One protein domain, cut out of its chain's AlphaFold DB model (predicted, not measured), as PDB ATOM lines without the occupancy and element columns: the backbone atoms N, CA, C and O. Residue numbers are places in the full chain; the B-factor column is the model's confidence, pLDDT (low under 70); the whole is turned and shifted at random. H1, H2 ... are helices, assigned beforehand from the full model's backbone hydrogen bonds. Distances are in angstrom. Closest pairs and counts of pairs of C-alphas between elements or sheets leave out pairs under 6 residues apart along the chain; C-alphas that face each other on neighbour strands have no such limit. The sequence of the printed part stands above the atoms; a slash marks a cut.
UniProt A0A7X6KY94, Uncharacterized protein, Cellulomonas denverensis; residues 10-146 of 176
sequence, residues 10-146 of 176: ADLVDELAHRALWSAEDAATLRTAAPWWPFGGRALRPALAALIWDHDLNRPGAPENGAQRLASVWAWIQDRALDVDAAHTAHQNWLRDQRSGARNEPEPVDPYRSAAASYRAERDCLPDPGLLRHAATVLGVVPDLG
ATOM      1  N   ALA A  10     -34.927  13.536 -23.884       44.78
ATOM      2  CA  ALA A  10     -34.506  12.229 -23.382       44.78
ATOM      3  C   ALA A  10     -34.290  12.226 -21.859       44.78
ATOM      4  O   ALA A  10     -34.867  11.382 -21.179       44.78
ATOM      5  N   ASP A  11     -33.584  13.216 -21.301       46.44
ATOM      6  CA  ASP A  11     -33.369  13.336 -19.843       46.44
ATOM      7  C   ASP A  11     -34.704  13.485 -19.092       46.44
ATOM      8  O   ASP A  11     -34.935  12.934 -18.016       46.44
ATOM      9  N   LEU A  12     -35.635  14.208 -19.716       45.09
ATOM     10  CA  LEU A  12     -36.996  14.400 -19.239       45.09
ATOM     11  C   LEU A  12     -37.849  13.122 -19.320       45.09
ATOM     12  O   LEU A  12     -38.821  13.015 -18.567       45.09
ATOM     13  N   VAL A  13     -37.558  12.194 -20.231       46.53
ATOM     14  CA  VAL A  13     -38.223  10.884 -20.331       46.53
ATOM     15  C   VAL A  13     -37.632   9.912 -19.320       46.53
ATOM     16  O   VAL A  13     -38.407   9.251 -18.634       46.53
ATOM     17  N   ASP A  14     -36.313   9.906 -19.141       51.19
ATOM     18  CA  ASP A  14     -35.622   9.105 -18.125       51.19
ATOM     19  C   ASP A  14     -36.070   9.468 -16.705       51.19
ATOM     20  O   ASP A  14     -36.411   8.594 -15.908       51.19
ATOM     21  N   GLU A  15     -36.181  10.763 -16.392       50.72
ATOM     22  CA  GLU A  15     -36.657  11.211 -15.080       50.72
ATOM     23  C   GLU A  15     -38.124  10.820 -14.822       50.72
ATOM     24  O   GLU A  15     -38.515  10.510 -13.693       50.72
ATOM     25  N   LEU A  16     -38.957  10.800 -15.865       49.03
ATOM     26  CA  LEU A  16     -40.365  10.417 -15.748       49.03
ATOM     27  C   LEU A  16     -40.573   8.907 -15.732       49.03
ATOM     28  O   LEU A  16     -41.437   8.438 -14.998       49.03
ATOM     29  N   ALA A  17     -39.754   8.156 -16.464       54.47
ATOM     30  CA  ALA A  17     -39.642   6.713 -16.336       54.47
ATOM     31  C   ALA A  17     -39.239   6.356 -14.902       54.47
ATOM     32  O   ALA A  17     -39.916   5.567 -14.249       54.47
ATOM     33  N   HIS A  18     -38.232   7.027 -14.344       53.62
ATOM     34  CA  HIS A  18     -37.813   6.821 -12.963       53.62
ATOM     35  C   HIS A  18     -38.945   7.078 -11.948       53.62
ATOM     36  O   HIS A  18     -39.191   6.254 -11.074       53.62
ATOM     37  N   ARG A  19     -39.710   8.167 -12.079       49.34
ATOM     38  CA  ARG A  19     -40.807   8.469 -11.136       49.34
ATOM     39  C   ARG A  19     -42.047   7.587 -11.333       49.34
ATOM     40  O   ARG A  19     -42.643   7.145 -10.362       49.34
ATOM     41  N   ALA A  20     -42.432   7.295 -12.574       51.16
ATOM     42  CA  ALA A  20     -43.643   6.525 -12.880       51.16
ATOM     43  C   ALA A  20     -43.460   4.999 -12.749       51.16
ATOM     44  O   ALA A  20     -44.440   4.257 -12.640       51.16
ATOM     45  N   LEU A  21     -42.219   4.500 -12.793       54.44
ATOM     46  CA  LEU A  21     -41.946   3.057 -12.756       54.44
ATOM     47  C   LEU A  21     -41.685   2.531 -11.350       54.44
ATOM     48  O   LEU A  21     -41.950   1.354 -11.102       54.44
ATOM     49  N   TRP A  22     -41.233   3.389 -10.435       51.50
ATOM     50  CA  TRP A  22     -40.785   2.971  -9.107       51.50
ATOM     51  C   TRP A  22     -41.894   2.971  -8.042       51.50
ATOM     52  O   TRP A  22     -41.730   2.273  -7.045       51.50
ATOM     53  N   SER A  23     -43.033   3.646  -8.267       56.25
ATOM     54  CA  SER A  23     -44.212   3.606  -7.382       56.25
ATOM     55  C   SER A  23     -45.536   3.709  -8.154       56.25
ATOM     56  O   SER A  23     -45.707   4.579  -9.012       56.25
ATOM     57  N   ALA A  24     -46.505   2.845  -7.828       58.91
ATOM     58  CA  ALA A  24     -47.863   2.898  -8.382       58.91
ATOM     59  C   ALA A  24     -48.609   4.204  -8.029       58.91
ATOM     60  O   ALA A  24     -49.406   4.699  -8.829       58.91
ATOM     61  N   GLU A  25     -48.318   4.792  -6.865       62.00
ATOM     62  CA  GLU A  25     -48.906   6.055  -6.395       62.00
ATOM     63  C   GLU A  25     -48.423   7.255  -7.224       62.00
ATOM     64  O   GLU A  25     -49.219   8.097  -7.648       62.00
ATOM     65  N   ASP A  26     -47.133   7.290  -7.560       56.72
ATOM     66  CA  ASP A  26     -46.561   8.323  -8.429       56.72
ATOM     67  C   ASP A  26     -47.091   8.190  -9.862       56.72
ATOM     68  O   ASP A  26     -47.452   9.182 -10.500       56.72
ATOM     69  N   ALA A  27     -47.239   6.955 -10.352       60.38
ATOM     70  CA  ALA A  27     -47.887   6.686 -11.633       60.38
ATOM     71  C   ALA A  27     -49.353   7.157 -11.653       60.38
ATOM     72  O   ALA A  27     -49.833   7.638 -12.681       60.38
ATOM     73  N   ALA A  28     -50.088   7.016 -10.547       61.97
ATOM     74  CA  ALA A  28     -51.458   7.517 -10.412       61.97
ATOM     75  C   ALA A  28     -51.509   9.055 -10.339       61.97
ATOM     76  O   ALA A  28     -52.366   9.687 -10.962       61.97
ATOM     77  N   THR A  29     -50.550   9.675  -9.652       62.81
ATOM     78  CA  THR A  29     -50.410  11.138  -9.589       62.81
ATOM     79  C   THR A  29     -50.126  11.728 -10.969       62.81
ATOM     80  O   THR A  29     -50.733  12.717 -11.370       62.81
ATOM     81  N   LEU A  30     -49.262  11.090 -11.758       58.34
ATOM     82  CA  LEU A  30     -48.964  11.531 -13.120       58.34
ATOM     83  C   LEU A  30     -50.165  11.401 -14.058       58.34
ATOM     84  O   LEU A  30     -50.418  12.315 -14.838       58.34
ATOM     85  N   ARG A  31     -50.937  10.312 -13.946       60.00
ATOM     86  CA  ARG A  31     -52.200  10.130 -14.683       60.00
ATOM     87  C   ARG A  31     -53.211  11.239 -14.384       60.00
ATOM     88  O   ARG A  31     -53.906  11.691 -15.286       60.00
ATOM     89  N   THR A  32     -53.293  11.674 -13.128       59.72
ATOM     90  CA  THR A  32     -54.275  12.674 -12.678       59.72
ATOM     91  C   THR A  32     -53.830  14.119 -12.910       59.72
ATOM     92  O   THR A  32     -54.672  14.980 -13.156       59.72
ATOM     93  N   ALA A  33     -52.524  14.402 -12.881       53.41
ATOM     94  CA  ALA A  33     -51.983  15.759 -12.991       53.41
ATOM     95  C   ALA A  33     -52.106  16.393 -14.390       53.41
ATOM     96  O   ALA A  33     -51.946  17.607 -14.520       53.41
ATOM     97  N   ALA A  34     -52.381  15.618 -15.441       50.44
ATOM     98  CA  ALA A  34     -52.453  16.145 -16.803       50.44
ATOM     99  C   ALA A  34     -53.477  15.386 -17.670       50.44
ATOM    100  O   ALA A  34     -53.107  14.626 -18.554       50.44
ATOM    101  N   PRO A  35     -54.786  15.613 -17.468       45.53
ATOM    102  CA  PRO A  35     -55.844  14.846 -18.134       45.53
ATOM    103  C   PRO A  35     -56.018  15.131 -19.641       45.53
ATOM    104  O   PRO A  35     -56.867  14.519 -20.276       45.53
ATOM    105  N   TRP A  36     -55.247  16.050 -20.233       44.34
ATOM    106  CA  TRP A  36     -55.420  16.514 -21.616       44.34
ATOM    107  C   TRP A  36     -54.077  16.552 -22.355       44.34
ATOM    108  O   TRP A  36     -53.451  17.599 -22.505       44.34
ATOM    109  N   TRP A  37     -53.598  15.404 -22.828       47.25
ATOM    110  CA  TRP A  37     -52.404  15.379 -23.673       47.25
ATOM    111  C   TRP A  37     -52.774  15.456 -25.156       47.25
ATOM    112  O   TRP A  37     -53.630  14.700 -25.615       47.25
ATOM    113  N   PRO A  38     -52.164  16.378 -25.924       38.75
ATOM    114  CA  PRO A  38     -52.570  16.632 -27.293       38.75
ATOM    115  C   PRO A  38     -52.234  15.436 -28.184       38.75
ATOM    116  O   PRO A  38     -51.086  15.001 -28.292       38.75
ATOM    117  N   PHE A  39     -53.262  14.947 -28.872       40.62
ATOM    118  CA  PHE A  39     -53.155  14.048 -30.010       40.62
ATOM    119  C   PHE A  39     -52.282  14.688 -31.095       40.62
ATOM    120  O   PHE A  39     -52.763  15.481 -31.902       40.62
ATOM    121  N   GLY A  40     -50.991  14.361 -31.132       38.62
ATOM    122  CA  GLY A  40     -50.124  14.804 -32.222       38.62
ATOM    123  C   GLY A  40     -48.685  15.087 -31.824       38.62
ATOM    124  O   GLY A  40     -48.349  16.152 -31.324       38.62
ATOM    125  N   GLY A  41     -47.798  14.162 -32.180       43.72
ATOM    126  CA  GLY A  41     -46.447  14.500 -32.625       43.72
ATOM    127  C   GLY A  41     -45.366  14.708 -31.568       43.72
ATOM    128  O   GLY A  41     -44.228  14.369 -31.869       43.72
ATOM    129  N   ARG A  42     -45.654  15.186 -30.354       54.34
ATOM    130  CA  ARG A  42     -44.661  15.222 -29.262       54.34
ATOM    131  C   ARG A  42     -45.319  15.132 -27.895       54.34
ATOM    132  O   ARG A  42     -45.895  16.106 -27.427       54.34
ATOM    133  N   ALA A  43     -45.181  13.966 -27.272       61.81
ATOM    134  CA  ALA A  43     -44.729  13.825 -25.891       61.81
ATOM    135  C   ALA A  43     -44.656  12.317 -25.588       61.81
ATOM    136  O   ALA A  43     -45.665  11.627 -25.512       61.81
ATOM    137  N   LEU A  44     -43.452  11.776 -25.422       68.38
ATOM    138  CA  LEU A  44     -43.243  10.364 -25.056       68.38
ATOM    139  C   LEU A  44     -43.754  10.040 -23.645       68.38
ATOM    140  O   LEU A  44     -44.103   8.906 -23.335       68.38
ATOM    141  N   ARG A  45     -43.847  11.071 -22.806       66.62
ATOM    142  CA  ARG A  45     -44.329  11.020 -21.424       66.62
ATOM    143  C   ARG A  45     -45.785  10.518 -21.304       66.62
ATOM    144  O   ARG A  45     -45.988   9.546 -20.584       66.62
ATOM    145  N   PRO A  46     -46.793  11.086 -21.997       71.56
ATOM    146  CA  PRO A  46     -48.152  10.544 -21.998       71.56
ATOM    147  C   PRO A  46     -48.267   9.161 -22.622       71.56
ATOM    148  O   PRO A  46     -49.061   8.359 -22.143       71.56
ATOM    149  N   ALA A  47     -47.466   8.852 -23.645       77.69
ATOM    150  CA  ALA A  47     -47.421   7.500 -24.196       77.69
ATOM    151  C   ALA A  47     -46.971   6.489 -23.131       77.69
ATOM    152  O   ALA A  47     -47.644   5.487 -22.906       77.69
ATOM    153  N   LEU A  48     -45.888   6.794 -22.411       78.50
ATOM    154  CA  LEU A  48     -45.410   5.972 -21.303       78.50
ATOM    155  C   LEU A  48     -46.446   5.863 -20.171       78.50
ATOM    156  O   LEU A  48     -46.686   4.768 -19.672       78.50
ATOM    157  N   ALA A  49     -47.101   6.961 -19.790       76.19
ATOM    158  CA  ALA A  49     -48.137   6.938 -18.756       76.19
ATOM    159  C   ALA A  49     -49.336   6.054 -19.148       76.19
ATOM    160  O   ALA A  49     -49.810   5.265 -18.328       76.19
ATOM    161  N   ALA A  50     -49.794   6.139 -20.402       81.38
ATOM    162  CA  ALA A  50     -50.854   5.282 -20.925       81.38
ATOM    163  C   ALA A  50     -50.442   3.802 -20.928       81.38
ATOM    164  O   ALA A  50     -51.240   2.946 -20.561       81.38
ATOM    165  N   LEU A  51     -49.188   3.499 -21.272       85.81
ATOM    166  CA  LEU A  51     -48.652   2.136 -21.257       85.81
ATOM    167  C   LEU A  51     -48.518   1.559 -19.841       85.81
ATOM    168  O   LEU A  51     -48.815   0.385 -19.628       85.81
ATOM    169  N   ILE A  52     -48.110   2.373 -18.863       83.69
ATOM    170  CA  ILE A  52     -48.082   1.974 -17.447       83.69
ATOM    171  C   ILE A  52     -49.501   1.704 -16.945       83.69
ATOM    172  O   ILE A  52     -49.734   0.733 -16.230       83.69
ATOM    173  N   TRP A  53     -50.464   2.540 -17.331       84.56
ATOM    174  CA  TRP A  53     -51.859   2.322 -16.967       84.56
ATOM    175  C   TRP A  53     -52.414   1.036 -17.585       84.56
ATOM    176  O   TRP A  53     -53.025   0.226 -16.891       84.56
ATOM    177  N   ASP A  54     -52.154   0.819 -18.870       91.19
ATOM    178  CA  ASP A  54     -52.521  -0.408 -19.568       91.19
ATOM    179  C   ASP A  54     -51.902  -1.647 -18.904       91.19
ATOM    180  O   ASP A  54     -52.598  -2.640 -18.702       91.19
ATOM    181  N   HIS A  55     -50.643  -1.567 -18.463       90.69
ATOM    182  CA  HIS A  55     -50.020  -2.617 -17.655       90.69
ATOM    183  C   HIS A  55     -50.794  -2.870 -16.356       90.69
ATOM    184  O   HIS A  55     -51.177  -4.007 -16.091       90.69
ATOM    185  N   ASP A  56     -51.042  -1.834 -15.551       86.94
ATOM    186  CA  ASP A  56     -51.666  -1.982 -14.230       86.94
ATOM    187  C   ASP A  56     -53.086  -2.576 -14.324       86.94
ATOM    188  O   ASP A  56     -53.493  -3.351 -13.458       86.94
ATOM    189  N   LEU A  57     -53.833  -2.261 -15.390       89.38
ATOM    190  CA  LEU A  57     -55.162  -2.832 -15.640       89.38
ATOM    191  C   LEU A  57     -55.113  -4.315 -16.020       89.38
ATOM    192  O   LEU A  57     -55.981  -5.086 -15.612       89.38
ATOM    193  N   ASN A  58     -54.121  -4.714 -16.814       92.31
ATOM    194  CA  ASN A  58     -54.042  -6.065 -17.371       92.31
ATOM    195  C   ASN A  58     -53.155  -7.014 -16.548       92.31
ATOM    196  O   ASN A  58     -53.201  -8.228 -16.753       92.31
ATOM    197  N   ARG A  59     -52.366  -6.493 -15.600       87.88
ATOM    198  CA  ARG A  59     -51.502  -7.270 -14.698       87.88
ATOM    199  C   ARG A  59     -51.705  -6.876 -13.227       87.88
ATOM    200  O   ARG A  59     -50.767  -6.410 -12.584       87.88
ATOM    201  N   PRO A  60     -52.886  -7.144 -12.639       84.19
ATOM    202  CA  PRO A  60     -53.185  -6.774 -11.250       84.19
ATOM    203  C   PRO A  60     -52.312  -7.482 -10.195       84.19
ATOM    204  O   PRO A  60     -52.304  -7.072  -9.044       84.19
ATOM    205  N   GLY A  61     -51.595  -8.551 -10.565       84.06
ATOM    206  CA  GLY A  61     -50.657  -9.265  -9.686       84.06
ATOM    207  C   GLY A  61     -49.184  -8.897  -9.889       84.06
ATOM    208  O   GLY A  61     -48.315  -9.595  -9.369       84.06
ATOM    209  N   ALA A  62     -48.881  -7.877 -10.697       84.19
ATOM    210  CA  ALA A  62     -47.509  -7.428 -10.899       84.19
ATOM    211  C   ALA A  62     -46.936  -6.776  -9.622       84.19
ATOM    212  O   ALA A  62     -47.697  -6.254  -8.806       84.19
ATOM    213  N   PRO A  63     -45.602  -6.769  -9.444       77.06
ATOM    214  CA  PRO A  63     -44.965  -6.080  -8.325       77.06
ATOM    215  C   PRO A  63     -45.373  -4.602  -8.260       77.06
ATOM    216  O   PRO A  63     -45.430  -3.927  -9.287       77.06
ATOM    217  N   GLU A  64     -45.625  -4.089  -7.053       73.31
ATOM    218  CA  GLU A  64     -46.139  -2.724  -6.840       73.31
ATOM    219  C   GLU A  64     -45.062  -1.632  -6.938       73.31
ATOM    220  O   GLU A  64     -45.375  -0.473  -7.223       73.31
ATOM    221  N   ASN A  65     -43.788  -1.981  -6.736       68.12
ATOM    222  CA  ASN A  65     -42.668  -1.042  -6.752       68.12
ATOM    223  C   ASN A  65     -41.318  -1.720  -7.062       68.12
ATOM    224  O   ASN A  65     -41.200  -2.944  -7.167       68.12
ATOM    225  N   GLY A  66     -40.288  -0.887  -7.240       60.53
ATOM    226  CA  GLY A  66     -38.900  -1.319  -7.409       60.53
ATOM    227  C   GLY A  66     -38.570  -1.967  -8.762       60.53
ATOM    228  O   GLY A  66     -39.353  -1.944  -9.712       60.53
ATOM    229  N   ALA A  67     -37.374  -2.557  -8.852       63.09
ATOM    230  CA  ALA A  67     -36.815  -3.079 -10.104       63.09
ATOM    231  C   ALA A  67     -37.676  -4.179 -10.757       63.09
ATOM    232  O   ALA A  67     -37.743  -4.274 -11.981       63.09
ATOM    233  N   GLN A  68     -38.382  -4.984  -9.957       68.75
ATOM    234  CA  GLN A  68     -39.267  -6.031 -10.477       68.75
ATOM    235  C   GLN A  68     -40.507  -5.447 -11.165       68.75
ATOM    236  O   GLN A  68     -40.934  -5.962 -12.200       68.75
ATOM    237  N   ARG A  69     -41.062  -4.345 -10.638       76.31
ATOM    238  CA  ARG A  69     -42.155  -3.627 -11.303       76.31
ATOM    239  C   ARG A  69     -41.687  -3.045 -12.627       76.31
ATOM    240  O   ARG A  69     -42.352  -3.239 -13.639       76.31
ATOM    241  N   LEU A  70     -40.535  -2.376 -12.616       71.50
ATOM    242  CA  LEU A  70     -39.922  -1.810 -13.816       71.50
ATOM    243  C   LEU A  70     -39.783  -2.869 -14.919       71.50
ATOM    244  O   LEU A  70     -40.261  -2.657 -16.031       71.50
ATOM    245  N   ALA A  71     -39.207  -4.030 -14.591       72.00
ATOM    246  CA  ALA A  71     -39.066  -5.136 -15.534       72.00
ATOM    247  C   ALA A  71     -40.425  -5.642 -16.058       72.00
ATOM    248  O   ALA A  71     -40.567  -5.879 -17.257       72.00
ATOM    249  N   SER A  72     -41.438  -5.761 -15.187       79.81
ATOM    250  CA  SER A  72     -42.792  -6.179 -15.586       79.81
ATOM    251  C   SER A  72     -43.446  -5.195 -16.557       79.81
ATOM    252  O   SER A  72     -44.009  -5.614 -17.571       79.81
ATOM    253  N   VAL A  73     -43.344  -3.892 -16.281       82.81
ATOM    254  CA  VAL A  73     -43.871  -2.851 -17.171       82.81
ATOM    255  C   VAL A  73     -43.123  -2.860 -18.502       82.81
ATOM    256  O   VAL A  73     -43.753  -2.756 -19.549       82.81
ATOM    257  N   TRP A  74     -41.799  -3.022 -18.506       82.50
ATOM    258  CA  TRP A  74     -41.019  -3.012 -19.750       82.50
ATOM    259  C   TRP A  74     -41.341  -4.208 -20.638       82.50
ATOM    260  O   TRP A  74     -41.544  -4.032 -21.838       82.50
ATOM    261  N   ALA A  75     -41.468  -5.398 -20.050       82.56
ATOM    262  CA  ALA A  75     -41.942  -6.575 -20.771       82.56
ATOM    263  C   ALA A  75     -43.329  -6.326 -21.388       82.56
ATOM    264  O   ALA A  75     -43.558  -6.647 -22.549       82.56
ATOM    265  N   TRP A  76     -44.234  -5.670 -20.656       88.88
ATOM    266  CA  TRP A  76     -45.552  -5.314 -21.181       88.88
ATOM    267  C   TRP A  76     -45.505  -4.312 -22.338       88.88
ATOM    268  O   TRP A  76     -46.242  -4.455 -23.311       88.88
ATOM    269  N   ILE A  77     -44.631  -3.307 -22.271       86.25
ATOM    270  CA  ILE A  77     -44.458  -2.352 -23.374       86.25
ATOM    271  C   ILE A  77     -43.920  -3.061 -24.624       86.25
ATOM    272  O   ILE A  77     -44.350  -2.739 -25.731       86.25
ATOM    273  N   GLN A  78     -43.018  -4.035 -24.459       84.62
ATOM    274  CA  GLN A  78     -42.539  -4.879 -25.560       84.62
ATOM    275  C   GLN A  78     -43.676  -5.690 -26.185       84.62
ATOM    276  O   GLN A  78     -43.869  -5.603 -27.397       84.62
ATOM    277  N   ASP A  79     -44.470  -6.390 -25.367       88.00
ATOM    278  CA  ASP A  79     -45.655  -7.127 -25.826       88.00
ATOM    279  C   ASP A  79     -46.597  -6.194 -26.610       88.00
ATOM    280  O   ASP A  79     -47.020  -6.494 -27.728       88.00
ATOM    281  N   ARG A  80     -46.850  -4.993 -26.077       90.88
ATOM    282  CA  ARG A  80     -47.739  -4.018 -26.710       90.88
ATOM    283  C   ARG A  80     -47.189  -3.467 -28.027       90.88
ATOM    284  O   ARG A  80     -47.964  -3.199 -28.943       90.88
ATOM    285  N   ALA A  81     -45.873  -3.296 -28.151       87.00
ATOM    286  CA  ALA A  81     -45.251  -2.882 -29.406       87.00
ATOM    287  C   ALA A  81     -45.451  -3.933 -30.509       87.00
ATOM    288  O   ALA A  81     -45.751  -3.565 -31.646       87.00
ATOM    289  N   LEU A  82     -45.346  -5.221 -30.163       87.06
ATOM    290  CA  LEU A  82     -45.615  -6.326 -31.086       87.06
ATOM    291  C   LEU A  82     -47.089  -6.362 -31.513       87.06
ATOM    292  O   LEU A  82     -47.372  -6.522 -32.700       87.06
ATOM    293  N   ASP A  83     -48.023  -6.148 -30.583       91.75
ATOM    294  CA  ASP A  83     -49.461  -6.094 -30.890       91.75
ATOM    295  C   ASP A  83     -49.807  -4.976 -31.887       91.75
ATOM    296  O   ASP A  83     -50.552  -5.186 -32.850       91.75
ATOM    297  N   VAL A  84     -49.253  -3.777 -31.673       89.31
ATOM    298  CA  VAL A  84     -49.460  -2.617 -32.555       89.31
ATOM    299  C   VAL A  84     -48.916  -2.899 -33.957       89.31
ATOM    300  O   VAL A  84     -49.583  -2.596 -34.951       89.31
ATOM    301  N   ASP A  85     -47.725  -3.491 -34.053       89.12
ATOM    302  CA  ASP A  85     -47.112  -3.840 -35.337       89.12
ATOM    303  C   ASP A  85     -47.898  -4.936 -36.075       89.12
ATOM    304  O   ASP A  85     -48.129  -4.844 -37.286       89.12
ATOM    305  N   ALA A  86     -48.409  -5.931 -35.344       88.75
ATOM    306  CA  ALA A  86     -49.265  -6.975 -35.897       88.75
ATOM    307  C   ALA A  86     -50.578  -6.402 -36.459       88.75
ATOM    308  O   ALA A  86     -50.963  -6.740 -37.584       88.75
ATOM    309  N   ALA A  87     -51.239  -5.496 -35.727       89.12
ATOM    310  CA  ALA A  87     -52.445  -4.810 -36.197       89.12
ATOM    311  C   ALA A  87     -52.166  -3.978 -37.459       89.12
ATOM    312  O   ALA A  87     -52.916  -4.047 -38.440       89.12
ATOM    313  N   HIS A  88     -51.042  -3.254 -37.478       88.06
ATOM    314  CA  HIS A  88     -50.625  -2.484 -38.644       88.06
ATOM    315  C   HIS A  88     -50.375  -3.379 -39.867       88.06
ATOM    316  O   HIS A  88     -50.888  -3.111 -40.957       88.06
ATOM    317  N   THR A  89     -49.631  -4.469 -39.680       90.00
ATOM    318  CA  THR A  89     -49.306  -5.444 -40.726       90.00
ATOM    319  C   THR A  89     -50.562  -6.111 -41.284       90.00
ATOM    320  O   THR A  89     -50.705  -6.237 -42.504       90.00
ATOM    321  N   ALA A  90     -51.508  -6.493 -40.423       89.50
ATOM    322  CA  ALA A  90     -52.785  -7.067 -40.838       89.50
ATOM    323  C   ALA A  90     -53.570  -6.108 -41.746       89.50
ATOM    324  O   ALA A  90     -54.048  -6.515 -42.808       89.50
ATOM    325  N   HIS A  91     -53.639  -4.825 -41.381       89.75
ATOM    326  CA  HIS A  91     -54.309  -3.805 -42.185       89.75
ATOM    327  C   HIS A  91     -53.598  -3.545 -43.529       89.75
ATOM    328  O   HIS A  91     -54.255  -3.476 -44.569       89.75
ATOM    329  N   GLN A  92     -52.260  -3.478 -43.557       89.25
ATOM    330  CA  GLN A  92     -51.509  -3.318 -44.816       89.25
ATOM    331  C   GLN A  92     -51.675  -4.514 -45.761       89.25
ATOM    332  O   GLN A  92     -51.851  -4.333 -46.969       89.25
ATOM    333  N   ASN A  93     -51.663  -5.735 -45.221       89.88
ATOM    334  CA  ASN A  93     -51.921  -6.941 -46.003       89.88
ATOM    335  C   ASN A  93     -53.342  -6.934 -46.575       89.88
ATOM    336  O   ASN A  93     -53.512  -7.188 -47.764       89.88
ATOM    337  N   TRP A  94     -54.343  -6.558 -45.773       90.38
ATOM    338  CA  TRP A  94     -55.717  -6.429 -46.255       90.38
ATOM    339  C   TRP A  94     -55.837  -5.414 -47.401       90.38
ATOM    340  O   TRP A  94     -56.413  -5.743 -48.435       90.38
ATOM    341  N   LEU A  95     -55.225  -4.229 -47.282       89.50
ATOM    342  CA  LEU A  95     -55.218  -3.228 -48.358       89.50
ATOM    343  C   LEU A  95     -54.585  -3.763 -49.651       89.50
ATOM    344  O   LEU A  95     -55.071  -3.484 -50.749       89.50
ATOM    345  N   ARG A  96     -53.491  -4.523 -49.540       89.25
ATOM    346  CA  ARG A  96     -52.826  -5.147 -50.692       89.25
ATOM    347  C   ARG A  96     -53.728  -6.187 -51.362       89.25
ATOM    348  O   ARG A  96     -53.858  -6.194 -52.588       89.25
ATOM    349  N   ASP A  97     -54.368  -7.037 -50.570       88.12
ATOM    350  CA  ASP A  97     -55.206  -8.127 -51.070       88.12
ATOM    351  C   ASP A  97     -56.523  -7.589 -51.663       88.12
ATOM    352  O   ASP A  97     -56.979  -8.064 -52.705       88.12
ATOM    353  N   GLN A  98     -57.079  -6.520 -51.083       88.25
ATOM    354  CA  GLN A  98     -58.234  -5.800 -51.624       88.25
ATOM    355  C   GLN A  98     -57.909  -5.168 -52.989       88.25
ATOM    356  O   GLN A  98     -58.666  -5.324 -53.946       88.25
ATOM    357  N   ARG A  99     -56.755  -4.491 -53.119       86.56
ATOM    358  CA  ARG A  99     -56.324  -3.853 -54.383       86.56
ATOM    359  C   ARG A  99     -56.047  -4.848 -55.504       86.56
ATOM    360  O   ARG A  99     -56.222  -4.504 -56.669       86.56
ATOM    361  N   SER A 100     -55.602  -6.055 -55.168       87.12
ATOM    362  CA  SER A 100     -55.374  -7.127 -56.145       87.12
ATOM    363  C   SER A 100     -56.652  -7.884 -56.528       87.12
ATOM    364  O   SER A 100     -56.602  -8.753 -57.395       87.12
ATOM    365  N   GLY A 101     -57.796  -7.564 -55.908       81.94
ATOM    366  CA  GLY A 101     -59.061  -8.273 -56.119       81.94
ATOM    367  C   GLY A 101     -59.076  -9.688 -55.533       81.94
ATOM    368  O   GLY A 101     -60.000 -10.452 -55.801       81.94
ATOM    369  N   ALA A 102     -58.066 -10.047 -54.735       76.50
ATOM    370  CA  ALA A 102     -57.918 -11.372 -54.146       76.50
ATOM    371  C   ALA A 102     -58.838 -11.594 -52.932       76.50
ATOM    372  O   ALA A 102     -58.997 -12.733 -52.492       76.50
ATOM    373  N   ARG A 103     -59.446 -10.532 -52.373       71.38
ATOM    374  CA  ARG A 103     -60.223 -10.614 -51.127       71.38
ATOM    375  C   ARG A 103     -61.410  -9.643 -51.082       71.38
ATOM    376  O   ARG A 103     -61.258  -8.471 -51.400       71.38
ATOM    377  N   ASN A 104     -62.556 -10.141 -50.601       71.06
ATOM    378  CA  ASN A 104     -63.789  -9.377 -50.318       71.06
ATOM    379  C   ASN A 104     -64.125  -9.330 -48.814       71.06
ATOM    380  O   ASN A 104     -65.256  -9.036 -48.429       71.06
ATOM    381  N   GLU A 105     -63.176  -9.695 -47.954       78.81
ATOM    382  CA  GLU A 105     -63.402  -9.726 -46.512       78.81
ATOM    383  C   GLU A 105     -63.448  -8.308 -45.918       78.81
ATOM    384  O   GLU A 105     -62.802  -7.402 -46.457       78.81
ATOM    385  N   PRO A 106     -64.183  -8.106 -44.807       84.81
ATOM    386  CA  PRO A 106     -64.225  -6.826 -44.107       84.81
ATOM    387  C   PRO A 106     -62.830  -6.325 -43.718       84.81
ATOM    388  O   PRO A 106     -61.925  -7.117 -43.456       84.81
ATOM    389  N   GLU A 107     -62.677  -5.003 -43.653       86.94
ATOM    390  CA  GLU A 107     -61.452  -4.364 -43.171       86.94
ATOM    391  C   GLU A 107     -61.151  -4.782 -41.719       86.94
ATOM    392  O   GLU A 107     -62.048  -4.718 -40.870       86.94
ATOM    393  N   PRO A 108     -59.915  -5.213 -41.401       85.06
ATOM    394  CA  PRO A 108     -59.526  -5.511 -40.031       85.06
ATOM    395  C   PRO A 108     -59.508  -4.226 -39.196       85.06
ATOM    396  O   PRO A 108     -59.045  -3.179 -39.643       85.06
ATOM    397  N   VAL A 109     -59.993  -4.318 -37.959       85.00
ATOM    398  CA  VAL A 109     -60.036  -3.179 -37.036       85.00
ATOM    399  C   VAL A 109     -58.621  -2.832 -36.566       85.00
ATOM    400  O   VAL A 109     -57.954  -3.666 -35.962       85.00
ATOM    401  N   ASP A 110     -58.199  -1.582 -36.776       85.19
ATOM    402  CA  ASP A 110     -56.991  -1.000 -36.175       85.19
ATOM    403  C   ASP A 110     -57.402   0.042 -35.112       85.19
ATOM    404  O   ASP A 110     -57.690   1.203 -35.441       85.19
ATOM    405  N   PRO A 111     -57.482  -0.347 -33.823       82.94
ATOM    406  CA  PRO A 111     -57.897   0.571 -32.766       82.94
ATOM    407  C   PRO A 111     -56.861   1.678 -32.522       82.94
ATOM    408  O   PRO A 111     -57.236   2.768 -32.100       82.94
ATOM    409  N   TYR A 112     -55.585   1.447 -32.839       85.12
ATOM    410  CA  TYR A 112     -54.467   2.353 -32.550       85.12
ATOM    411  C   TYR A 112     -54.413   3.574 -33.479       85.12
ATOM    412  O   TYR A 112     -53.723   4.561 -33.202       85.12
ATOM    413  N   ARG A 113     -55.138   3.522 -34.602       80.00
ATOM    414  CA  ARG A 113     -55.282   4.631 -35.561       80.00
ATOM    415  C   ARG A 113     -56.682   5.241 -35.585       80.00
ATOM    416  O   ARG A 113     -56.901   6.238 -36.272       80.00
ATOM    417  N   SER A 114     -57.618   4.674 -34.831       83.12
ATOM    418  CA  SER A 114     -59.009   5.110 -34.811       83.12
ATOM    419  C   SER A 114     -59.232   6.224 -33.787       83.12
ATOM    420  O   SER A 114     -59.273   5.978 -32.585       83.12
ATOM    421  N   ALA A 115     -59.481   7.450 -34.260       80.62
ATOM    422  CA  ALA A 115     -59.870   8.565 -33.388       80.62
ATOM    423  C   ALA A 115     -61.151   8.257 -32.585       80.62
ATOM    424  O   ALA A 115     -61.300   8.678 -31.441       80.62
ATOM    425  N   ALA A 116     -62.064   7.469 -33.164       82.62
ATOM    426  CA  ALA A 116     -63.264   7.016 -32.473       82.62
ATOM    427  C   ALA A 116     -62.950   6.023 -31.339       82.62
ATOM    428  O   ALA A 116     -63.671   6.010 -30.344       82.62
ATOM    429  N   ALA A 117     -61.903   5.201 -31.474       83.94
ATOM    430  CA  ALA A 117     -61.456   4.310 -30.405       83.94
ATOM    431  C   ALA A 117     -60.831   5.103 -29.250       83.94
ATOM    432  O   ALA A 117     -61.204   4.870 -28.104       83.94
ATOM    433  N   SER A 118     -59.984   6.092 -29.551       80.56
ATOM    434  CA  SER A 118     -59.428   7.021 -28.556       80.56
ATOM    435  C   SER A 118     -60.511   7.759 -27.769       80.56
ATOM    436  O   SER A 118     -60.499   7.755 -26.542       80.56
ATOM    437  N   TYR A 119     -61.510   8.313 -28.462       77.69
ATOM    438  CA  TYR A 119     -62.620   9.012 -27.810       77.69
ATOM    439  C   TYR A 119     -63.458   8.095 -26.901       77.69
ATOM    440  O   TYR A 119     -63.899   8.496 -25.824       77.69
ATOM    441  N   ARG A 120     -63.693   6.842 -27.314       84.38
ATOM    442  CA  ARG A 120     -64.402   5.862 -26.472       84.38
ATOM    443  C   ARG A 120     -63.582   5.475 -25.246       84.38
ATOM    444  O   ARG A 120     -64.150   5.399 -24.165       84.38
ATOM    445  N   ALA A 121     -62.276   5.267 -25.414       79.88
ATOM    446  CA  ALA A 121     -61.379   4.939 -24.313       79.88
ATOM    447  C   ALA A 121     -61.383   6.038 -23.244       79.88
ATOM    448  O   ALA A 121     -61.524   5.729 -22.067       79.88
ATOM    449  N   GLU A 122     -61.346   7.310 -23.650       77.50
ATOM    450  CA  GLU A 122     -61.478   8.446 -22.730       77.50
ATOM    451  C   GLU A 122     -62.781   8.374 -21.921       77.50
ATOM    452  O   GLU A 122     -62.759   8.425 -20.692       77.50
ATOM    453  N   ARG A 123     -63.919   8.192 -22.603       79.12
ATOM    454  CA  ARG A 123     -65.236   8.107 -21.956       79.12
ATOM    455  C   ARG A 123     -65.330   6.950 -20.963       79.12
ATOM    456  O   ARG A 123     -65.981   7.078 -19.929       79.12
ATOM    457  N   ASP A 124     -64.719   5.823 -21.302       82.56
ATOM    458  CA  ASP A 124     -64.776   4.600 -20.510       82.56
ATOM    459  C   ASP A 124     -63.636   4.533 -19.466       82.56
ATOM    460  O   ASP A 124     -63.485   3.519 -18.786       82.56
ATOM    461  N   CYS A 125     -62.857   5.615 -19.304       79.19
ATOM    462  CA  CYS A 125     -61.698   5.697 -18.411       79.19
ATOM    463  C   CYS A 125     -60.681   4.569 -18.660       79.19
ATOM    464  O   CYS A 125     -60.223   3.909 -17.727       79.19
ATOM    465  N   LEU A 126     -60.346   4.336 -19.928       85.44
ATOM    466  CA  LEU A 126     -59.380   3.339 -20.381       85.44
ATOM    467  C   LEU A 126     -58.148   4.009 -21.013       85.44
ATOM    468  O   LEU A 126     -58.236   5.148 -21.480       85.44
ATOM    469  N   PRO A 127     -57.001   3.305 -21.077       83.12
ATOM    470  CA  PRO A 127     -55.821   3.789 -21.782       83.12
ATOM    471  C   PRO A 127     -56.134   4.094 -23.248       83.12
ATOM    472  O   PRO A 127     -56.747   3.282 -23.942       83.12
ATOM    473  N   ASP A 128     -55.680   5.251 -23.730       84.19
ATOM    474  CA  ASP A 128     -55.907   5.687 -25.108       84.19
ATOM    475  C   ASP A 128     -55.094   4.839 -26.112       84.19
ATOM    476  O   ASP A 128     -53.859   4.928 -26.127       84.19
ATOM    477  N   PRO A 129     -55.743   4.083 -27.021       85.56
ATOM    478  CA  PRO A 129     -55.057   3.308 -28.055       85.56
ATOM    479  C   PRO A 129     -54.141   4.150 -28.958       85.56
ATOM    480  O   PRO A 129     -53.093   3.678 -29.400       85.56
ATOM    481  N   GLY A 130     -54.501   5.411 -29.207       85.25
ATOM    482  CA  GLY A 130     -53.697   6.358 -29.976       85.25
ATOM    483  C   GLY A 130     -52.380   6.728 -29.288       85.25
ATOM    484  O   GLY A 130     -51.405   7.035 -29.975       85.25
ATOM    485  N   LEU A 131     -52.316   6.640 -27.957       82.94
ATOM    486  CA  LEU A 131     -51.077   6.757 -27.185       82.94
ATOM    487  C   LEU A 131     -50.324   5.422 -27.123       82.94
ATOM    488  O   LEU A 131     -49.104   5.413 -27.291       82.94
ATOM    489  N   LEU A 132     -51.032   4.295 -26.970       88.44
ATOM    490  CA  LEU A 132     -50.420   2.955 -26.939       88.44
ATOM    491  C   LEU A 132     -49.655   2.619 -28.226       88.44
ATOM    492  O   LEU A 132     -48.642   1.923 -28.173       88.44
ATOM    493  N   ARG A 133     -50.068   3.175 -29.373       87.38
ATOM    494  CA  ARG A 133     -49.363   3.014 -30.659       87.38
ATOM    495  C   ARG A 133     -47.886   3.434 -30.614       87.38
ATOM    496  O   ARG A 133     -47.111   3.059 -31.489       87.38
ATOM    497  N   HIS A 134     -47.504   4.252 -29.633       84.19
ATOM    498  CA  HIS A 134     -46.146   4.756 -29.459       84.19
ATOM    499  C   HIS A 134     -45.247   3.821 -28.633       84.19
ATOM    500  O   HIS A 134     -44.108   4.194 -28.359       84.19
ATOM    501  N   ALA A 135     -45.698   2.610 -28.278       84.88
ATOM    502  CA  ALA A 135     -44.916   1.625 -27.522       84.88
ATOM    503  C   ALA A 135     -43.501   1.406 -28.089       84.88
ATOM    504  O   ALA A 135     -42.522   1.510 -27.354       84.88
ATOM    505  N   ALA A 136     -43.366   1.217 -29.406       82.25
ATOM    506  CA  ALA A 136     -42.059   1.058 -30.049       82.25
ATOM    507  C   ALA A 136     -41.169   2.310 -29.922       82.25
ATOM    508  O   ALA A 136     -39.958   2.203 -29.745       82.25
ATOM    509  N   THR A 137     -41.759   3.509 -29.979       77.69
ATOM    510  CA  THR A 137     -41.015   4.762 -29.782       77.69
ATOM    511  C   THR A 137     -40.571   4.918 -28.329       77.69
ATOM    512  O   THR A 137     -39.452   5.351 -28.086       77.69
ATOM    513  N   VAL A 138     -41.411   4.529 -27.366       75.81
ATOM    514  CA  VAL A 138     -41.060   4.526 -25.938       75.81
ATOM    515  C   VAL A 138     -39.895   3.571 -25.667       75.81
ATOM    516  O   VAL A 138     -38.955   3.962 -24.984       75.81
ATOM    517  N   LEU A 139     -39.894   2.375 -26.268       73.00
ATOM    518  CA  LEU A 139     -38.764   1.439 -26.172       73.00
ATOM    519  C   LEU A 139     -37.476   2.008 -26.774       73.00
ATOM    520  O   LEU A 139     -36.409   1.827 -26.205       73.00
ATOM    521  N   GLY A 140     -37.572   2.696 -27.914       64.25
ATOM    522  CA  GLY A 140     -36.404   3.229 -28.618       64.25
ATOM    523  C   GLY A 140     -35.764   4.465 -27.977       64.25
ATOM    524  O   GLY A 140     -34.642   4.808 -28.338       64.25
ATOM    525  N   VAL A 141     -36.464   5.152 -27.068       63.91
ATOM    526  CA  VAL A 141     -35.961   6.374 -26.406       63.91
ATOM    527  C   VAL A 141     -35.329   6.080 -25.052       63.91
ATOM    528  O   VAL A 141     -34.607   6.917 -24.529       63.91
ATOM    529  N   VAL A 142     -35.555   4.894 -24.504       53.59
ATOM    530  CA  VAL A 142     -34.909   4.451 -23.274       53.59
ATOM    531  C   VAL A 142     -33.631   3.723 -23.700       53.59
ATOM    532  O   VAL A 142     -33.721   2.551 -24.076       53.59
ATOM    533  N   PRO A 143     -32.455   4.387 -23.743       43.34
ATOM    534  CA  PRO A 143     -31.209   3.675 -23.997       43.34
ATOM    535  C   PRO A 143     -31.062   2.639 -22.895       43.34
ATOM    536  O   PRO A 143     -31.347   2.982 -21.751       43.34
ATOM    537  N   ASP A 144     -30.676   1.411 -23.264       41.81
ATOM    538  CA  ASP A 144     -30.377   0.281 -22.382       41.81
ATOM    539  C   ASP A 144     -30.442   0.669 -20.899       41.81
ATOM    540  O   ASP A 144     -29.418   0.965 -20.273       41.81
ATOM    541  N   LEU A 145     -31.655   0.668 -20.320       40.91
ATOM    542  CA  LEU A 145     -31.822   0.473 -18.886       40.91
ATOM    543  C   LEU A 145     -31.347  -0.954 -18.699       40.91
ATOM    544  O   LEU A 145     -32.157  -1.881 -18.701       40.91
ATOM    545  N   GLY A 146     -30.020  -1.117 -18.725       36.72
ATOM    546  CA  GLY A 146     -29.329  -2.382 -18.709       36.72
ATOM    547  C   GLY A 146     -29.970  -3.116 -17.571       36.72
ATOM    548  O   GLY A 146     -29.919  -2.609 -16.450       36.72
TER     549      GLY A 146
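What this domain is: This is residues 10 to 146 of the 176 residues of an uncharacterized protein of Cellulomonas denverensis (UniProt A0A7X6KY94). One long helix, H4, makes the longest axis, and six shorter helices gather along one part of it: H3 crosses it near its first half, H1 and H7 also pack on H4, H2 packs on H3, and the short H6 sits between H3 and H5, with H5 apart from H4. The second half of H4 runs on beyond this cluster, and residues 100 to 114 turn at its end and fold back towards H5. The printed part has 137 residues with seven named helices, H1 to H7 in order along the chain, and no named strand; the class is all helix. The whole is compact, with a radius of gyration of the C-alphas of 16.4 A, yet elongated in outline, spanning 53 by 34 by 30 A.

Where its parts are: H4 holds residues 66 to 99 and measures 50.2 A from C-alpha 66 at (-38.900, -1.319, -7.409) to C-alpha 99 at (-56.324, -3.853, -54.383). H3, residues 44 to 58, is 21.1 A long. H1, residues 10 to 22, is 18.1 A long and begins with C-alpha 10 at (-34.506, 12.229, -23.382). H2 is residues 24 to 33, H5 residues 115 to 123, H6 residues 129 to 132 and H7 residues 135 to 141, with C-alpha 141 at (-35.961, 6.374, -26.406).

How they stand to each other: H3 is the hub, touching five other helices. It touches H4 about perpendicular, at 81 degrees, with the closest C-alphas, those of His 55 and Val 73, 6.2 A apart. H7 touches H4 at a steep tilt of 59 degrees, closest at the C-alphas of Ala 81 and Ala 135, 4.9 A. H1 touches H4 with residues 21 to 22 alone, the C-alphas of Trp 22 and Gly 66 being closest at 5.0 A. H1 and H3 touch at a shallow tilt of 21 degrees, the same way, closest at Val 13 and Arg 45, whose C-alphas are 6.2 A apart. H1 and H2 touch only at the corner. H2 touches H3, closest at the C-alphas of Arg 31 and Ala 49, 6.6 A. H6 touches H3, at the C-alphas of Leu 131 and Ala 47, 4.8 A, and H5, at those of Pro 129 and Ser 118, 5.8 A. H4 and H5 are apart. In H2, H3, H4, H5 and H7 every O i to N i+4 pair is within hydrogen-bond range; in H1 8 of 9 are, and H6 is too short for such a pair.

The domain as a whole: The two C-alphas farthest apart, those of Gly 66 and Gly 101, are 53.2 A apart. The printed part has no cut. The link from H4 to H5, 15 residues, is long. The mean pLDDT of the printed part is 73.2, with residues 10 to 45, 65 to 68 and 140 to 146 under 70.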